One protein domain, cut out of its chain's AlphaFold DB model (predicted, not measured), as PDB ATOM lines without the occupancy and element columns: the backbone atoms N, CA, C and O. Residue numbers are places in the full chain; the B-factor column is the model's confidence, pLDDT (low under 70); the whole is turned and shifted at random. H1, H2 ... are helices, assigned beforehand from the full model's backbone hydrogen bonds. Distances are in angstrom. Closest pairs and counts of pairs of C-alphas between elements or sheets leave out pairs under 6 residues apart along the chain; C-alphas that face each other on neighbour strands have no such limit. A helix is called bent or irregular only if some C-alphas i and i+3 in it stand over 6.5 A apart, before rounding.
ATOM      1  N   ALA A  42     -56.281   2.749  56.706       97.75
ATOM      2  CA  ALA A  42     -55.834   3.516  55.551       97.75
ATOM      3  C   ALA A  42     -54.324   3.338  55.315       97.75
ATOM      4  O   ALA A  42     -53.512   3.350  56.250       97.75
ATOM      5  N   ALA A  43     -53.934   3.198  54.053       97.31
ATOM      6  CA  ALA A  43     -52.554   3.296  53.613       97.31
ATOM      7  C   ALA A  43     -52.049   4.730  53.827       97.31
ATOM      8  O   ALA A  43     -52.712   5.691  53.449       97.31
ATOM      9  N   ASN A  44     -50.863   4.881  54.415       97.50
ATOM     10  CA  ASN A  44     -50.208   6.183  54.554       97.50
ATOM     11  C   ASN A  44     -49.197   6.421  53.418       97.50
ATOM     12  O   ASN A  44     -48.876   5.504  52.651       97.50
ATOM     13  N   TRP A  45     -48.632   7.631  53.360       97.94
ATOM     14  CA  TRP A  45     -47.588   8.005  52.396       97.94
ATOM     15  C   TRP A  45     -46.434   6.989  52.279       97.94
ATOM     16  O   TRP A  45     -45.876   6.782  51.196       97.94
ATOM     17  N   ALA A  46     -46.041   6.346  53.386       97.75
ATOM     18  CA  ALA A  46     -44.942   5.386  53.397       97.75
ATOM     19  C   ALA A  46     -45.369   4.070  52.741       97.75
ATOM     20  O   ALA A  46     -44.622   3.526  51.923       97.75
ATOM     21  N   THR A  47     -46.575   3.589  53.046       96.88
ATOM     22  CA  THR A  47     -47.158   2.407  52.408       96.88
ATOM     23  C   THR A  47     -47.247   2.581  50.898       96.88
ATOM     24  O   THR A  47     -46.791   1.694  50.176       96.88
ATOM     25  N   GLU A  48     -47.722   3.733  50.409       97.38
ATOM     26  CA  GLU A  48     -47.734   4.010  48.967       97.38
ATOM     27  C   GLU A  48     -46.322   3.959  48.381       97.38
ATOM     28  O   GLU A  48     -46.056   3.235  47.415       97.38
ATOM     29  N   LYS A  49     -45.388   4.704  48.986       98.00
ATOM     30  CA  LYS A  49     -44.006   4.788  48.506       98.00
ATOM     31  C   LYS A  49     -43.374   3.403  48.371       98.00
ATOM     32  O   LYS A  49     -42.797   3.101  47.324       98.00
ATOM     33  N   TYR A  50     -43.467   2.567  49.405       96.75
ATOM     34  CA  TYR A  50     -42.849   1.243  49.399       96.75
ATOM     35  C   TYR A  50     -43.609   0.242  48.529       96.75
ATOM     36  O   TYR A  50     -42.963  -0.525  47.816       96.75
ATOM     37  N   SER A  51     -44.946   0.274  48.515       95.94
ATOM     38  CA  SER A  51     -45.745  -0.578  47.627       95.94
ATOM     39  C   SER A  51     -45.402  -0.300  46.163       95.94
ATOM     40  O   SER A  51     -45.090  -1.232  45.423       95.94
ATOM     41  N   ARG A  52     -45.312   0.979  45.767       96.88
ATOM     42  CA  ARG A  52     -44.915   1.383  44.411       96.88
ATOM     43  C   ARG A  52     -43.499   0.931  44.060       96.88
ATOM     44  O   ARG A  52     -43.288   0.343  43.005       96.88
ATOM     45  N   GLN A  53     -42.526   1.161  44.946       97.69
ATOM     46  CA  GLN A  53     -41.131   0.752  44.723       97.69
ATOM     47  C   GLN A  53     -40.965  -0.766  44.593       97.69
ATOM     48  O   GLN A  53     -40.108  -1.236  43.848       97.69
ATOM     49  N   GLN A  54     -41.759  -1.536  45.336       96.00
ATOM     50  CA  GLN A  54     -41.676  -2.994  45.366       96.00
ATOM     51  C   GLN A  54     -42.649  -3.669  44.396       96.00
ATOM     52  O   GLN A  54     -42.605  -4.890  44.273       96.00
ATOM     53  N   HIS A  55     -43.486  -2.904  43.691       95.94
ATOM     54  CA  HIS A  55     -44.629  -3.417  42.943       95.94
ATOM     55  C   HIS A  55     -44.258  -4.549  41.980       95.94
ATOM     56  O   HIS A  55     -44.786  -5.649  42.100       95.94
ATOM     57  N   ALA A  56     -43.255  -4.334  41.121       95.44
ATOM     58  CA  ALA A  56     -42.777  -5.344  40.170       95.44
ATOM     59  C   ALA A  56     -42.266  -6.637  40.839       95.44
ATOM     60  O   ALA A  56     -42.307  -7.714  40.248       95.44
ATOM     61  N   ARG A  57     -41.764  -6.552  42.079       94.12
ATOM     62  CA  ARG A  57     -41.333  -7.722  42.855       94.12
ATOM     63  C   ARG A  57     -42.518  -8.421  43.514       94.12
ATOM     64  O   ARG A  57     -42.538  -9.648  43.552       94.12
ATOM     65  N   LEU A  58     -43.472  -7.652  44.036       93.50
ATOM     66  CA  LEU A  58     -44.668  -8.159  44.711       93.50
ATOM     67  C   LEU A  58     -45.613  -8.872  43.735       93.50
ATOM     68  O   LEU A  58     -46.188  -9.891  44.099       93.50
ATOM     69  N   THR A  59     -45.702  -8.409  42.486       94.50
ATOM     70  CA  THR A  59     -46.543  -9.017  41.439       94.50
ATOM     71  C   THR A  59     -45.911 -10.222  40.743       94.50
ATOM     72  O   THR A  59     -46.546 -10.854  39.903       94.50
ATOM     73  N   LYS A  60     -44.675 -10.598  41.103       93.19
ATOM     74  CA  LYS A  60     -43.987 -11.759  40.517       93.19
ATOM     75  C   LYS A  60     -44.641 -13.097  40.880       93.19
ATOM     76  O   LYS A  60     -44.513 -14.057  40.124       93.19
ATOM     77  N   TYR A  61     -45.288 -13.170  42.041       89.50
ATOM     78  CA  TYR A  61     -45.955 -14.371  42.544       89.50
ATOM     79  C   TYR A  61     -47.400 -14.033  42.888       89.50
ATOM     80  O   TYR A  61     -47.650 -13.037  43.567       89.50
ATOM     81  N   HIS A  62     -48.337 -14.863  42.432       90.00
ATOM     82  CA  HIS A  62     -49.767 -14.592  42.564       90.00
ATOM     83  C   HIS A  62     -50.193 -14.469  44.031       90.00
ATOM     84  O   HIS A  62     -50.869 -13.515  44.399       90.00
ATOM     85  N   GLU A  63     -49.710 -15.366  44.888       88.50
ATOM     86  CA  GLU A  63     -50.011 -15.396  46.320       88.50
ATOM     87  C   GLU A  63     -49.485 -14.146  47.038       88.50
ATOM     88  O   GLU A  63     -50.106 -13.639  47.965       88.50
ATOM     89  N   THR A  64     -48.342 -13.607  46.596       91.12
ATOM     90  CA  THR A  64     -47.803 -12.350  47.141       91.12
ATOM     91  C   THR A  64     -48.607 -11.147  46.654       91.12
ATOM     92  O   THR A  64     -48.901 -10.252  47.445       91.12
ATOM     93  N   ALA A  65     -48.999 -11.131  45.377       92.94
ATOM     94  CA  ALA A  65     -49.809 -10.060  44.813       92.94
ATOM     95  C   ALA A  65     -51.166  -9.952  45.521       92.94
ATOM     96  O   ALA A  65     -51.556  -8.855  45.910       92.94
ATOM     97  N   GLN A  66     -51.830 -11.085  45.767       90.81
ATOM     98  CA  GLN A  66     -53.123 -11.136  46.460       90.81
ATOM     99  C   GLN A  66     -53.109 -10.447  47.831       90.81
ATOM    100  O   GLN A  66     -54.117  -9.880  48.233       90.81
ATOM    101  N   VAL A  67     -51.979 -10.491  48.544       89.88
ATOM    102  CA  VAL A  67     -51.860  -9.915  49.892       89.88
ATOM    103  C   VAL A  67     -51.346  -8.473  49.859       89.88
ATOM    104  O   VAL A  67     -51.774  -7.645  50.658       89.88
ATOM    105  N   PHE A  68     -50.411  -8.153  48.961       91.50
ATOM    106  CA  PHE A  68     -49.658  -6.891  49.010       91.50
ATOM    107  C   PHE A  68     -49.999  -5.890  47.899       91.50
ATOM    108  O   PHE A  68     -49.300  -4.881  47.762       91.50
ATOM    109  N   THR A  69     -51.048  -6.138  47.113       92.44
ATOM    110  CA  THR A  69     -51.507  -5.233  46.048       92.44
ATOM    111  C   THR A  69     -53.001  -4.955  46.149       92.44
ATOM    112  O   THR A  69     -53.754  -5.750  46.705       92.44
ATOM    113  N   HIS A  70     -53.418  -3.834  45.570       88.44
ATOM    114  CA  HIS A  70     -54.814  -3.473  45.388       88.44
ATOM    115  C   HIS A  70     -55.195  -3.745  43.933       88.44
ATOM    116  O   HIS A  70     -54.772  -3.009  43.049       88.44
ATOM    117  N   GLU A  71     -55.895  -4.847  43.652       86.38
ATOM    118  CA  GLU A  71     -56.263  -5.236  42.275       86.38
ATOM    119  C   GLU A  71     -55.054  -5.328  41.313       86.38
ATOM    120  O   GLU A  71     -55.091  -4.867  40.172       86.38
ATOM    121  N   ASN A  72     -53.941  -5.914  41.775       89.75
ATOM    122  CA  ASN A  72     -52.652  -5.929  41.066       89.75
ATOM    123  C   ASN A  72     -52.047  -4.537  40.804       89.75
ATOM    124  O   ASN A  72     -51.158  -4.418  39.965       89.75
ATOM    125  N   GLN A  73     -52.473  -3.498  41.524       94.50
ATOM    126  CA  GLN A  73     -51.839  -2.179  41.576       94.50
ATOM    127  C   GLN A  73     -51.150  -1.959  42.928       94.50
ATOM    128  O   GLN A  73     -51.405  -2.653  43.913       94.50
ATOM    129  N   TYR A  74     -50.225  -1.006  42.986       95.38
ATOM    130  CA  TYR A  74     -49.673  -0.573  44.268       95.38
ATOM    131  C   TYR A  74     -50.727   0.205  45.070       95.38
ATOM    132  O   TYR A  74     -51.605   0.838  44.488       95.38
ATOM    133  N   TRP A  75     -50.608   0.179  46.397       96.56
ATOM    134  CA  TRP A  75     -51.467   0.953  47.297       96.56
ATOM    135  C   TRP A  75     -51.231   2.450  47.118       96.56
ATOM    136  O   TRP A  75     -50.078   2.876  47.103       96.56
ATOM    137  N   ARG A  76     -52.289   3.247  47.033       97.06
ATOM    138  CA  ARG A  76     -52.238   4.710  47.125       97.06
ATOM    139  C   ARG A  76     -52.532   5.150  48.549       97.06
ATOM    140  O   ARG A  76     -53.223   4.454  49.287       97.06
ATOM    141  N   GLU A  77     -52.009   6.304  48.949       97.81
ATOM    142  CA  GLU A  77     -52.389   6.904  50.225       97.81
ATOM    143  C   GLU A  77     -53.917   7.079  50.308       97.81
ATOM    144  O   GLU A  77     -54.554   7.563  49.374       97.81
ATOM    145  N   GLY A  78     -54.506   6.644  51.426       97.50
ATOM    146  CA  GLY A  78     -55.953   6.611  51.643       97.50
ATOM    147  C   GLY A  78     -56.644   5.295  51.267       97.50
ATOM    148  O   GLY A  78     -57.732   5.046  51.783       97.50
ATOM    149  N   ASP A  79     -56.026   4.429  50.454       96.94
ATOM    150  CA  ASP A  79     -56.599   3.112  50.143       96.94
ATOM    151  C   ASP A  79     -56.762   2.272  51.420       96.94
ATOM    152  O   ASP A  79     -55.928   2.328  52.329       96.94
ATOM    153  N   TRP A  80     -57.823   1.464  51.490       96.62
ATOM    154  CA  TRP A  80     -58.113   0.645  52.669       96.62
ATOM    155  C   TRP A  80     -57.442  -0.729  52.584       96.62
ATOM    156  O   TRP A  80     -57.691  -1.498  51.654       96.62
ATOM    157  N   ILE A  81     -56.604  -1.049  53.570       96.25
ATOM    158  CA  ILE A  81     -55.845  -2.301  53.643       96.25
ATOM    159  C   ILE A  81     -56.476  -3.217  54.682       96.25
ATOM    160  O   ILE A  81     -56.601  -2.829  55.838       96.25
ATOM    161  N   VAL A  82     -56.783  -4.455  54.291       95.94
ATOM    162  CA  VAL A  82     -57.238  -5.533  55.184       95.94
ATOM    163  C   VAL A  82     -56.315  -6.745  55.058       95.94
ATOM    164  O   VAL A  82     -55.860  -7.083  53.967       95.94
TER     165      VAL A  82
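What this domain is: This is residues 42 to 82 of the 122 residues of the protein "Gamma-glutamyltransferase" of Escherichia coli (UniProt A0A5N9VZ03). A long helix, H1, makes one side of a flat, ring-like outline; the shorter H2 folds back beside its far end as a helical hairpin, and residues 69 to 82, with no named element, run back toward the first printed residues. The 41 residues hold two named helices, H1 then H2, and no named strand: the class is all helix. The whole is compact, radius of gyration of the C-alphas 9.2 A, spanning 24 by 19 by 11 A.

How they stand to each other: H1, residues 45 to 58, touches H2, residues 62 to 68; the closest C-alphas, of Leu 58 and Ala 65, are 5.5 A apart. This hairpin runs opposite ways at a shallow tilt of 7 degrees, through a tight link. O i to N i+4 pairs are within hydrogen-bond range in 8 of 10 cases in H1 and 2 of 3 in H2.

Where its parts are: H1 spans 18.1 A from C-alpha 45 at (-47.588, 8.005, 52.396); it is irregular, C-alphas 53 and 56 being 7.8 A apart. H2 spans 10.0 A, ending at C-alpha 68 (-49.658, -6.891, 49.010).

The domain as a whole: The C-alphas farthest apart, of Tyr 61 and Gly 78, are 25.0 A apart; those of Ala 42 and Val 82, first and last printed, 9.2 A. The printed part has no cut, and no printed residue is under 70 in pLDDT.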